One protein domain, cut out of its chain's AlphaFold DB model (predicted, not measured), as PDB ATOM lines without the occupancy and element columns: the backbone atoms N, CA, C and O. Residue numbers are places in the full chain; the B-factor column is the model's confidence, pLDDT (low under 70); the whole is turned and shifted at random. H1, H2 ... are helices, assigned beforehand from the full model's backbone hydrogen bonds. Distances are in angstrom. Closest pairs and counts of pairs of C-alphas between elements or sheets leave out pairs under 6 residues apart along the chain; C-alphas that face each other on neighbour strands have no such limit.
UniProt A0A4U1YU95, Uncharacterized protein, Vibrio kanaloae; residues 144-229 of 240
ATOM      1  N   GLN A 144      30.931  -8.519 -33.041       73.38
ATOM      2  CA  GLN A 144      29.828  -9.437 -33.294       73.38
ATOM      3  C   GLN A 144      28.576  -8.938 -32.555       73.38
ATOM      4  O   GLN A 144      28.638  -8.630 -31.364       73.38
ATOM      5  N   LYS A 145      27.444  -8.837 -33.267       64.25
ATOM      6  CA  LYS A 145      26.150  -8.362 -32.723       64.25
ATOM      7  C   LYS A 145      25.299  -9.460 -32.077       64.25
ATOM      8  O   LYS A 145      24.218  -9.173 -31.572       64.25
ATOM      9  N   ILE A 146      25.748 -10.711 -32.134       70.88
ATOM     10  CA  ILE A 146      25.078 -11.831 -31.470       70.88
ATOM     11  C   ILE A 146      25.398 -11.732 -29.973       70.88
ATOM     12  O   ILE A 146      26.502 -11.326 -29.608       70.88
ATOM     13  N   GLU A 147      24.449 -12.085 -29.104       71.88
ATOM     14  CA  GLU A 147      24.728 -12.364 -27.693       71.88
ATOM     15  C   GLU A 147      24.914 -13.877 -27.530       71.88
ATOM     16  O   GLU A 147      23.925 -14.610 -27.452       71.88
ATOM     17  N   PRO A 148      26.160 -14.385 -27.528       80.00
ATOM     18  CA  PRO A 148      26.373 -15.797 -27.295       80.00
ATOM     19  C   PRO A 148      25.909 -16.209 -25.901       80.00
ATOM     20  O   PRO A 148      26.163 -15.524 -24.907       80.00
ATOM     21  N   THR A 149      25.321 -17.398 -25.811       84.62
ATOM     22  CA  THR A 149      24.861 -17.999 -24.548       84.62
ATOM     23  C   THR A 149      25.982 -18.130 -23.509       84.62
ATOM     24  O   THR A 149      25.731 -18.065 -22.307       84.62
ATOM     25  N   PHE A 150      27.238 -18.238 -23.952       85.81
ATOM     26  CA  PHE A 150      28.412 -18.377 -23.088       85.81
ATOM     27  C   PHE A 150      28.918 -17.064 -22.461       85.81
ATOM     28  O   PHE A 150      29.761 -17.117 -21.561       85.81
ATOM     29  N   ILE A 151      28.435 -15.884 -22.881       91.19
ATOM     30  CA  ILE A 151      28.954 -14.584 -22.399       91.19
ATOM     31  C   ILE A 151      28.840 -14.453 -20.879       91.19
ATOM     32  O   ILE A 151      29.771 -13.985 -20.219       91.19
ATOM     33  N   GLN A 152      27.736 -14.926 -20.303       92.44
ATOM     34  CA  GLN A 152      27.548 -14.905 -18.851       92.44
ATOM     35  C   GLN A 152      28.560 -15.803 -18.124       92.44
ATOM     36  O   GLN A 152      29.026 -15.456 -17.036       92.44
ATOM     37  N   GLY A 153      28.958 -16.918 -18.746       94.25
ATOM     38  CA  GLY A 153      30.019 -17.795 -18.253       94.25
ATOM     39  C   GLY A 153      31.366 -17.076 -18.187       94.25
ATOM     40  O   GLY A 153      31.998 -17.070 -17.133       94.25
ATOM     41  N   PHE A 154      31.768 -16.388 -19.260       94.56
ATOM     42  CA  PHE A 154      33.017 -15.615 -19.276       94.56
ATOM     43  C   PHE A 154      33.023 -14.462 -18.270       94.56
ATOM     44  O   PHE A 154      34.019 -14.267 -17.575       94.56
ATOM     45  N   ILE A 155      31.911 -13.734 -18.125       95.81
ATOM     46  CA  ILE A 155      31.782 -12.685 -17.100       95.81
ATOM     47  C   ILE A 155      31.953 -13.284 -15.696       95.81
ATOM     48  O   ILE A 155      32.653 -12.717 -14.854       95.81
ATOM     49  N   ARG A 156      31.346 -14.448 -15.431       95.50
ATOM     50  CA  ARG A 156      31.498 -15.146 -14.149       95.50
ATOM     51  C   ARG A 156      32.948 -15.572 -13.910       95.50
ATOM     52  O   ARG A 156      33.472 -15.305 -12.830       95.50
ATOM     53  N   LEU A 157      33.598 -16.181 -14.902       96.38
ATOM     54  CA  LEU A 157      35.007 -16.582 -14.822       96.38
ATOM     55  C   LEU A 157      35.920 -15.380 -14.559       96.38
ATOM     56  O   LEU A 157      36.802 -15.464 -13.707       96.38
ATOM     57  N   PHE A 158      35.657 -14.238 -15.198       96.50
ATOM     58  CA  PHE A 158      36.420 -13.010 -14.977       96.50
ATOM     59  C   PHE A 158      36.379 -12.571 -13.510       96.50
ATOM     60  O   PHE A 158      37.399 -12.190 -12.937       96.50
ATOM     61  N   HIS A 159      35.199 -12.625 -12.887       94.19
ATOM     62  CA  HIS A 159      35.040 -12.251 -11.484       94.19
ATOM     63  C   HIS A 159      35.647 -13.273 -10.513       94.19
ATOM     64  O   HIS A 159      36.094 -12.875  -9.439       94.19
ATOM     65  N   LEU A 160      35.673 -14.557 -10.880       95.31
ATOM     66  CA  LEU A 160      36.275 -15.623 -10.073       95.31
ATOM     67  C   LEU A 160      37.804 -15.656 -10.173       95.31
ATOM     68  O   LEU A 160      38.461 -16.058  -9.211       95.31
ATOM     69  N   SER A 161      38.374 -15.240 -11.309       92.81
ATOM     70  CA  SER A 161      39.821 -15.279 -11.488       92.81
ATOM     71  C   SER A 161      40.532 -14.334 -10.516       92.81
ATOM     72  O   SER A 161      40.163 -13.168 -10.333       92.81
ATOM     73  N   LYS A 162      41.588 -14.856  -9.888       90.56
ATOM     74  CA  LYS A 162      42.512 -14.099  -9.036       90.56
ATOM     75  C   LYS A 162      43.761 -13.651  -9.797       90.56
ATOM     76  O   LYS A 162      44.433 -12.727  -9.345       90.56
ATOM     77  N   ASN A 163      44.055 -14.277 -10.937       92.44
ATOM     78  CA  ASN A 163      45.202 -13.954 -11.772       92.44
ATOM     79  C   ASN A 163      44.879 -12.750 -12.669       92.44
ATOM     80  O   ASN A 163      43.803 -12.649 -13.258       92.44
ATOM     81  N   HIS A 164      45.818 -11.814 -12.765       90.88
ATOM     82  CA  HIS A 164      45.673 -10.656 -13.637       90.88
ATOM     83  C   HIS A 164      45.663 -11.046 -15.121       90.88
ATOM     84  O   HIS A 164      44.863 -10.494 -15.875       90.88
ATOM     85  N   ASN A 165      46.498 -12.008 -15.526       93.69
ATOM     86  CA  ASN A 165      46.632 -12.399 -16.930       93.69
ATOM     87  C   ASN A 165      45.342 -13.037 -17.453       93.69
ATOM     88  O   ASN A 165      44.807 -12.563 -18.452       93.69
ATOM     89  N   ASP A 166      44.755 -13.977 -16.707       94.56
ATOM     90  CA  ASP A 166      43.458 -14.567 -17.055       94.56
ATOM     91  C   ASP A 166      42.373 -13.489 -17.217       94.56
ATOM     92  O   ASP A 166      41.547 -13.551 -18.123       94.56
ATOM     93  N   LYS A 167      42.357 -12.463 -16.349       95.38
ATOM     94  CA  LYS A 167      41.401 -11.352 -16.479       95.38
ATOM     95  C   LYS A 167      41.613 -10.569 -17.767       95.38
ATOM     96  O   LYS A 167      40.632 -10.169 -18.390       95.38
ATOM     97  N   VAL A 168      42.861 -10.324 -18.160       96.19
ATOM     98  CA  VAL A 168      43.190  -9.636 -19.417       96.19
ATOM     99  C   VAL A 168      42.773 -10.481 -20.624       96.19
ATOM    100  O   VAL A 168      42.187  -9.943 -21.564       96.19
ATOM    101  N   GLU A 169      42.995 -11.793 -20.586       96.06
ATOM    102  CA  GLU A 169      42.557 -12.729 -21.629       96.06
ATOM    103  C   GLU A 169      41.029 -12.766 -21.745       96.06
ATOM    104  O   GLU A 169      40.478 -12.501 -22.813       96.06
ATOM    105  N   LEU A 170      40.327 -12.962 -20.627       96.19
ATOM    106  CA  LEU A 170      38.863 -12.945 -20.570       96.19
ATOM    107  C   LEU A 170      38.287 -11.599 -21.026       96.19
ATOM    108  O   LEU A 170      37.273 -11.559 -21.721       96.19
ATOM    109  N   PHE A 171      38.941 -10.485 -20.686       96.38
ATOM    110  CA  PHE A 171      38.575  -9.167 -21.203       96.38
ATOM    111  C   PHE A 171      38.692  -9.116 -22.733       96.38
ATOM    112  O   PHE A 171      37.795  -8.600 -23.405       96.38
ATOM    113  N   ASN A 172      39.794  -9.629 -23.290       94.25
ATOM    114  CA  ASN A 172      40.038  -9.652 -24.732       94.25
ATOM    115  C   ASN A 172      39.047 -10.541 -25.489       94.25
ATOM    116  O   ASN A 172      38.724 -10.221 -26.631       94.25
ATOM    117  N   GLU A 173      38.527 -11.593 -24.862       93.25
ATOM    118  CA  GLU A 173      37.417 -12.372 -25.412       93.25
ATOM    119  C   GLU A 173      36.095 -11.599 -25.346       93.25
ATOM    120  O   GLU A 173      35.418 -11.428 -26.360       93.25
ATOM    121  N   LEU A 174      35.751 -11.039 -24.183       94.06
ATOM    122  CA  LEU A 174      34.491 -10.315 -23.982       94.06
ATOM    123  C   LEU A 174      34.361  -9.071 -24.874       94.06
ATOM    124  O   LEU A 174      33.262  -8.754 -25.327       94.06
ATOM    125  N   LYS A 175      35.463  -8.368 -25.171       92.69
ATOM    126  CA  LYS A 175      35.424  -7.135 -25.981       92.69
ATOM    127  C   LYS A 175      35.069  -7.366 -27.458       92.69
ATOM    128  O   LYS A 175      34.819  -6.392 -28.165       92.69
ATOM    129  N   LYS A 176      35.055  -8.619 -27.929       90.44
ATOM    130  CA  LYS A 176      34.683  -8.984 -29.310       90.44
ATOM    131  C   LYS A 176      33.171  -8.904 -29.557       90.44
ATOM    132  O   LYS A 176      32.742  -8.786 -30.704       90.44
ATOM    133  N   TYR A 177      32.365  -8.936 -28.495       90.81
ATOM    134  CA  TYR A 177      30.908  -9.006 -28.578       90.81
ATOM    135  C   TYR A 177      30.293  -7.676 -28.153       90.81
ATOM    136  O   TYR A 177      30.439  -7.259 -27.003       90.81
ATOM    137  N   TYR A 178      29.595  -7.006 -29.070       89.38
ATOM    138  CA  TYR A 178      28.842  -5.787 -28.773       89.38
ATOM    139  C   TYR A 178      27.391  -6.162 -28.479       89.38
ATOM    140  O   TYR A 178      26.544  -6.196 -29.371       89.38
ATOM    141  N   CYS A 179      27.111  -6.463 -27.213       89.50
ATOM    142  CA  CYS A 179      25.777  -6.791 -26.723       89.50
ATOM    143  C   CYS A 179      25.518  -6.112 -25.372       89.50
ATOM    144  O   CYS A 179      26.431  -5.591 -24.725       89.50
ATOM    145  N   ASP A 180      24.263  -6.110 -24.923       89.31
ATOM    146  CA  ASP A 180      23.901  -5.443 -23.672       89.31
ATOM    147  C   ASP A 180      24.657  -6.035 -22.467       89.31
ATOM    148  O   ASP A 180      25.083  -5.282 -21.587       89.31
ATOM    149  N   ALA A 181      24.906  -7.350 -22.437       91.88
ATOM    150  CA  ALA A 181      25.652  -7.995 -21.357       91.88
ATOM    151  C   ALA A 181      27.094  -7.473 -21.226       91.88
ATOM    152  O   ALA A 181      27.504  -7.076 -20.129       91.88
ATOM    153  N   THR A 182      27.852  -7.409 -22.326       93.88
ATOM    154  CA  THR A 182      29.243  -6.926 -22.314       93.88
ATOM    155  C   THR A 182      29.319  -5.423 -22.066       93.88
ATOM    156  O   THR A 182      30.165  -4.970 -21.295       93.88
ATOM    157  N   ILE A 183      28.387  -4.639 -22.618       93.44
ATOM    158  CA  ILE A 183      28.287  -3.199 -22.345       93.44
ATOM    159  C   ILE A 183      28.064  -2.951 -20.846       93.44
ATOM    160  O   ILE A 183      28.784  -2.156 -20.234       93.44
ATOM    161  N   GLN A 184      27.105  -3.645 -20.223       93.50
ATOM    162  CA  GLN A 184      26.858  -3.515 -18.784       93.50
ATOM    163  C   GLN A 184      28.058  -3.977 -17.953       93.50
ATOM    164  O   GLN A 184      28.377  -3.353 -16.938       93.50
ATOM    165  N   PHE A 185      28.732  -5.048 -18.373       95.69
ATOM    166  CA  PHE A 185      29.949  -5.530 -17.731       95.69
ATOM    167  C   PHE A 185      31.060  -4.471 -17.741       95.69
ATOM    168  O   PHE A 185      31.561  -4.107 -16.675       95.69
ATOM    169  N   PHE A 186      31.384  -3.885 -18.898       96.25
ATOM    170  CA  PHE A 186      32.428  -2.859 -18.982       96.25
ATOM    171  C   PHE A 186      32.064  -1.571 -18.237       96.25
ATOM    172  O   PHE A 186      32.931  -0.983 -17.591       96.25
ATOM    173  N   TYR A 187      30.790  -1.154 -18.220       94.94
ATOM    174  CA  TYR A 187      30.367  -0.030 -17.374       94.94
ATOM    175  C   TYR A 187      30.592  -0.307 -15.883       94.94
ATOM    176  O   TYR A 187      31.072   0.572 -15.162       94.94
ATOM    177  N   LYS A 188      30.292  -1.526 -15.414       93.69
ATOM    178  CA  LYS A 188      30.548  -1.928 -14.022       93.69
ATOM    179  C   LYS A 188      32.042  -1.941 -13.704       93.69
ATOM    180  O   LYS A 188      32.418  -1.420 -12.653       93.69
ATOM    181  N   LEU A 189      32.877  -2.472 -14.603       94.69
ATOM    182  CA  LEU A 189      34.333  -2.430 -14.444       94.69
ATOM    183  C   LEU A 189      34.835  -0.987 -14.348       94.69
ATOM    184  O   LEU A 189      35.514  -0.640 -13.386       94.69
ATOM    185  N   ASN A 190      34.430  -0.116 -15.271       93.94
ATOM    186  CA  ASN A 190      34.806   1.298 -15.239       93.94
ATOM    187  C   ASN A 190      34.403   1.993 -13.918       93.94
ATOM    188  O   ASN A 190      35.152   2.818 -13.391       93.94
ATOM    189  N   ASP A 191      33.235   1.658 -13.364       89.00
ATOM    190  CA  ASP A 191      32.729   2.281 -12.138       89.00
ATOM    191  C   ASP A 191      33.390   1.730 -10.854       89.00
ATOM    192  O   ASP A 191      33.592   2.480  -9.885       89.00
ATOM    193  N   SER A 192      33.706   0.431 -10.813       88.69
ATOM    194  CA  SER A 192      33.963  -0.292  -9.554       88.69
ATOM    195  C   SER A 192      35.250  -1.115  -9.502       88.69
ATOM    196  O   SER A 192      35.652  -1.472  -8.397       88.69
ATOM    197  N   GLU A 193      35.917  -1.384 -10.628       91.06
ATOM    198  CA  GLU A 193      37.145  -2.188 -10.650       91.06
ATOM    199  C   GLU A 193      38.263  -1.516  -9.845       91.06
ATOM    200  O   GLU A 193      38.491  -0.309  -9.972       91.06
ATOM    201  N   HIS A 194      38.968  -2.290  -9.016       86.88
ATOM    202  CA  HIS A 194      40.057  -1.774  -8.187       86.88
ATOM    203  C   HIS A 194      41.351  -1.639  -8.991       86.88
ATOM    204  O   HIS A 194      42.061  -0.646  -8.837       86.88
ATOM    205  N   ASN A 195      41.625  -2.595  -9.882       89.69
ATOM    206  CA  ASN A 195      42.794  -2.557 -10.749       89.69
ATOM    207  C   ASN A 195      42.657  -1.434 -11.801       89.69
ATOM    208  O   ASN A 195      41.760  -1.456 -12.646       89.69
ATOM    209  N   ASP A 196      43.554  -0.445 -11.751       88.38
ATOM    210  CA  ASP A 196      43.489   0.732 -12.625       88.38
ATOM    211  C   ASP A 196      43.673   0.380 -14.111       88.38
ATOM    212  O   ASP A 196      42.996   0.971 -14.948       88.38
ATOM    213  N   GLN A 197      44.514  -0.605 -14.450       91.19
ATOM    214  CA  GLN A 197      44.720  -1.046 -15.834       91.19
ATOM    215  C   GLN A 197      43.433  -1.632 -16.421       91.19
ATOM    216  O   GLN A 197      42.984  -1.183 -17.473       91.19
ATOM    217  N   ILE A 198      42.786  -2.565 -15.716       93.31
ATOM    218  CA  ILE A 198      41.513  -3.160 -16.155       93.31
ATOM    219  C   ILE A 198      40.421  -2.085 -16.255       93.31
ATOM    220  O   ILE A 198      39.646  -2.064 -17.214       93.31
ATOM    221  N   ARG A 199      40.378  -1.144 -15.301       93.38
ATOM    222  CA  ARG A 199      39.448  -0.008 -15.356       93.38
ATOM    223  C   ARG A 199      39.682   0.850 -16.604       93.38
ATOM    224  O   ARG A 199      38.713   1.218 -17.264       93.38
ATOM    225  N   MET A 200      40.941   1.149 -16.941       93.69
ATOM    226  CA  MET A 200      41.291   1.895 -18.159       93.69
ATOM    227  C   MET A 200      40.913   1.115 -19.416       93.69
ATOM    228  O   MET A 200      40.356   1.700 -20.339       93.69
ATOM    229  N   MET A 201      41.162  -0.197 -19.448       95.25
ATOM    230  CA  MET A 201      40.769  -1.049 -20.572       95.25
ATOM    231  C   MET A 201      39.258  -0.963 -20.816       95.25
ATOM    232  O   MET A 201      38.835  -0.726 -21.945       95.25
ATOM    233  N   ALA A 202      38.443  -1.067 -19.761       96.38
ATOM    234  CA  ALA A 202      36.991  -0.925 -19.863       96.38
ATOM    235  C   ALA A 202      36.572   0.474 -20.346       96.38
ATOM    236  O   ALA A 202      35.700   0.595 -21.207       96.38
ATOM    237  N   PHE A 203      37.211   1.529 -19.832       95.38
ATOM    238  CA  PHE A 203      36.977   2.905 -20.272       95.38
ATOM    239  C   PHE A 203      37.251   3.078 -21.772       95.38
ATOM    240  O   PHE A 203      36.372   3.537 -22.502       95.38
ATOM    241  N   TYR A 204      38.426   2.660 -22.247       94.62
ATOM    242  CA  TYR A 204      38.785   2.761 -23.662       94.62
ATOM    243  C   TYR A 204      37.894   1.897 -24.546       94.62
ATOM    244  O   TYR A 204      37.509   2.338 -25.622       94.62
ATOM    245  N   GLN A 205      37.503   0.707 -24.089       94.75
ATOM    246  CA  GLN A 205      36.609  -0.146 -24.862       94.75
ATOM    247  C   GLN A 205      35.233   0.498 -25.063       94.75
ATOM    248  O   GLN A 205      34.715   0.507 -26.179       94.75
ATOM    249  N   LEU A 206      34.664   1.102 -24.017       94.31
ATOM    250  CA  LEU A 206      33.415   1.855 -24.129       94.31
ATOM    251  C   LEU A 206      33.565   3.043 -25.099       94.31
ATOM    252  O   LEU A 206      32.677   3.274 -25.917       94.31
ATOM    253  N   GLN A 207      34.700   3.753 -25.078       92.69
ATOM    254  CA  GLN A 207      34.976   4.825 -26.043       92.69
ATOM    255  C   GLN A 207      35.125   4.314 -27.483       92.69
ATOM    256  O   GLN A 207      34.592   4.940 -28.398       92.69
ATOM    257  N   ASN A 208      35.809   3.183 -27.686       91.44
ATOM    258  CA  ASN A 208      35.967   2.544 -28.996       91.44
ATOM    259  C   ASN A 208      34.610   2.174 -29.596       91.44
ATOM    260  O   ASN A 208      34.396   2.315 -30.795       91.44
ATOM    261  N   TRP A 209      33.666   1.777 -28.747       91.31
ATOM    262  CA  TRP A 209      32.279   1.523 -29.117       91.31
ATOM    263  C   TRP A 209      31.404   2.772 -29.242       91.31
ATOM    264  O   TRP A 209      30.186   2.662 -29.395       91.31
ATOM    265  N   MET A 210      32.004   3.962 -29.191       91.94
ATOM    266  CA  MET A 210      31.307   5.244 -29.284       91.94
ATOM    267  C   MET A 210      30.230   5.416 -28.195       91.94
ATOM    268  O   MET A 210      29.217   6.093 -28.408       91.94
ATOM    269  N   LEU A 211      30.464   4.806 -27.025       92.62
ATOM    270  CA  LEU A 211      29.609   4.903 -25.851       92.62
ATOM    271  C   LEU A 211      30.088   5.999 -24.892       92.62
ATOM    272  O   LEU A 211      31.279   6.212 -24.660       92.62
ATOM    273  N   TYR A 212      29.129   6.678 -24.279       93.12
ATOM    274  CA  TYR A 212      29.345   7.709 -23.293       93.12
ATOM    275  C   TYR A 212      29.846   7.055 -22.019       93.12
ATOM    276  O   TYR A 212      29.140   6.279 -21.374       93.12
ATOM    277  N   VAL A 213      31.065   7.395 -21.632       93.19
ATOM    278  CA  VAL A 213      31.692   6.880 -20.426       93.19
ATOM    279  C   VAL A 213      32.473   7.992 -19.750       93.19
ATOM    280  O   VAL A 213      32.990   8.914 -20.384       93.19
ATOM    281  N   LYS A 214      32.549   7.903 -18.427       88.50
ATOM    282  CA  LYS A 214      33.381   8.772 -17.613       88.50
ATOM    283  C   LYS A 214      34.319   7.949 -16.782       88.50
ATOM    284  O   LYS A 214      33.896   7.025 -16.092       88.50
ATOM    285  N   LEU A 215      35.573   8.365 -16.794       85.06
ATOM    286  CA  LEU A 215      36.555   7.776 -15.924       85.06
ATOM    287  C   LEU A 215      36.280   8.192 -14.484       85.06
ATOM    288  O   LEU A 215      36.123   9.377 -14.164       85.06
ATOM    289  N   ARG A 216      36.215   7.206 -13.594       76.06
ATOM    290  CA  ARG A 216      36.154   7.464 -12.161       76.06
ATOM    291  C   ARG A 216      37.424   8.206 -11.741       76.06
ATOM    292  O   ARG A 216      38.528   7.758 -12.020       76.06
ATOM    293  N   LYS A 217      37.268   9.327 -11.027       69.06
ATOM    294  CA  LYS A 217      38.403  10.064 -10.452       69.06
ATOM    295  C   LYS A 217      39.191   9.128  -9.523       69.06
ATOM    296  O   LYS A 217      38.628   8.662  -8.528       69.06
ATOM    297  N   ASN A 218      40.457   8.865  -9.849       59.53
ATOM    298  CA  ASN A 218      41.351   8.068  -9.007       59.53
ATOM    299  C   ASN A 218      41.523   8.740  -7.634       59.53
ATOM    300  O   ASN A 218      41.578   9.968  -7.534       59.53
ATOM    301  N   SER A 219      41.611   7.933  -6.572       49.03
ATOM    302  CA  SER A 219      41.963   8.404  -5.223       49.03
ATOM    303  C   SER A 219      43.423   8.859  -5.136       49.03
ATOM    304  O   SER A 219      43.742   9.722  -4.324       49.03
ATOM    305  N   ARG A 220      44.300   8.336  -6.006       45.84
ATOM    306  CA  ARG A 220      45.693   8.770  -6.164       45.84
ATOM    307  C   ARG A 220      45.772   9.806  -7.280       45.84
ATOM    308  O   ARG A 220      45.755   9.481  -8.464       45.84
ATOM    309  N   ALA A 221      45.781  11.072  -6.892       38.81
ATOM    310  CA  ALA A 221      45.926  12.184  -7.810       38.81
ATOM    311  C   ALA A 221      47.287  12.136  -8.530       38.81
ATOM    312  O   ALA A 221      48.321  12.427  -7.942       38.81
ATOM    313  N   ARG A 222      47.268  11.889  -9.840       32.47
ATOM    314  CA  ARG A 222      48.016  12.724 -10.787       32.47
ATOM    315  C   ARG A 222      46.989  13.274 -11.764       32.47
ATOM    316  O   ARG A 222      46.169  12.530 -12.294       32.47
ATOM    317  N   LYS A 223      46.941  14.601 -11.886       43.94
ATOM    318  CA  LYS A 223      46.029  15.307 -12.789       43.94
ATOM    319  C   LYS A 223      46.221  14.749 -14.205       43.94
ATOM    320  O   LYS A 223      47.273  14.966 -14.789       43.94
ATOM    321  N   SER A 224      45.212  14.101 -14.771       33.91
ATOM    322  CA  SER A 224      45.132  13.893 -16.217       33.91
ATOM    323  C   SER A 224      43.721  14.228 -16.703       33.91
ATOM    324  O   SER A 224      42.750  13.520 -16.470       33.91
ATOM    325  N   LEU A 225      43.642  15.434 -17.269       31.45
ATOM    326  CA  LEU A 225      42.897  15.797 -18.472       31.45
ATOM    327  C   LEU A 225      41.509  15.162 -18.674       31.45
ATOM    328  O   LEU A 225      41.353  14.042 -19.147       31.45
ATOM    329  N   ILE A 226      40.479  15.985 -18.458       32.19
ATOM    330  CA  ILE A 226      39.235  15.867 -19.223       32.19
ATOM    331  C   ILE A 226      39.601  16.208 -20.671       32.19
ATOM    332  O   ILE A 226      39.701  17.382 -21.013       32.19
ATOM    333  N   ILE A 227      39.822  15.199 -21.512       32.31
ATOM    334  CA  ILE A 227      39.816  15.371 -22.967       32.31
ATOM    335  C   ILE A 227      38.524  14.745 -23.481       32.31
ATOM    336  O   ILE A 227      38.403  13.532 -23.635       32.31
ATOM    337  N   PHE A 228      37.544  15.604 -23.745       38.50
ATOM    338  CA  PHE A 228      36.609  15.366 -24.834       38.50
ATOM    339  C   PHE A 228      37.232  16.057 -26.054       38.50
ATOM    340  O   PHE A 228      37.316  17.277 -26.087       38.50
ATOM    341  N   GLN A 229      37.724  15.246 -26.997       35.22
ATOM    342  CA  GLN A 229      38.290  15.610 -28.305       35.22
ATOM    343  C   GLN A 229      39.465  16.611 -28.332       35.22
ATOM    344  O   GLN A 229      39.276  17.807 -28.480       35.22
TER     345      GLN A 229
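This is residues 144 to 229 of the 240 residues of an uncharacterized protein of Vibrio kanaloae (UniProt A0A4U1YU95). Two helical hairpins stand side by side, H1 with H2 and H3 with H4, so that the four helices sit at the corners of a four-sided block and each hairpin puts one helix on either side of it. A tail with no named element, residues 209 to 229, goes on from H4 and makes a wide U at the end of the block away from H1 and H2, where residues 219 to 225 stick out. The printed part has 86 residues with four named helices in the order H1, H2, H3, H4 and no named strand; its class is all helix, with 47 of the residues in the helices. It is compact, with a radius of gyration of the C-alphas of 13.3 A, and flat in outline, spanning 41 by 29 by 16 A.

After residues 144 to 150 comes H1, residues 151 to 160, and a tight link of 3 residues joins it to H2, residues 164 to 174. H1 and H2 form a helical hairpin: they touch, with a shallow tilt of 12 degrees, and run opposite ways. Their closest C-alphas are those of Phe 158 and Lys 167, 5.5 A apart. A tight link of 5 residues joins H2 to H3, residues 180 to 192. H3 touches H1 with residues 181 to 185 alone, and the closest C-alphas, those of Ile 155 and Phe 185, are 7.4 A apart. H1 and H3 run the same way at a shallow tilt of 22 degrees. H2 and H3 are close but not clearly touching, with the closest C-alphas, those of Leu 174 and Thr 182, 6.5 A apart; they run opposite ways at a shallow tilt of 34 degrees, only just short of steep. H3 and H4, residues 196 to 208, form the second helical hairpin, with a tight link of 3 residues between them. They touch, with 17 pairs of C-alphas within 8 A, the closest being those of Asn 190 and Arg 199 at 4.8 A, and they run opposite ways at a steep tilt of 42 degrees. H2 and H4 are close but not clearly touching: they run the same way at a shallow tilt of 14 degrees, and their closest C-alphas, those of Val 168 and Ile 198, are 7.4 A apart. H1 and H4 are apart. The helix packing is mostly aligned, its helices near to one direction, but only just: 2 of the 3 touching pairs are at a shallow tilt. In H1, H2, H3 and H4 every O i to N i+4 pair is within hydrogen-bond range.

H1 begins at C-alpha 151, at (28.954, -14.584, -22.399), and is 14.4 A from first to last C-alpha. H2 is 15.2 A long and ends at C-alpha 174, at (34.491, -10.315, -23.982). H3 and H4, the longest helices with 13 residues each, both measure 18.1 A from first to last C-alpha. H4 ends at C-alpha 208, at (35.967, 2.544, -28.996).

The printed part has no cut from residue 144 to residue 229. The two C-alphas farthest apart are those of Thr 149 and Lys 223, 41.2 A, and the first and last printed C-alphas are 26.9 A apart. The three links between the helices are tight. The C-alphas of residues 209 to 229 lie 11 to 22 A from the mean of the C-alphas, and residues 219 to 225 stand free. The mean pLDDT of the printed part is 83.6; residue 145 and residues 217 to 229 are under 70, where the model's confidence is low.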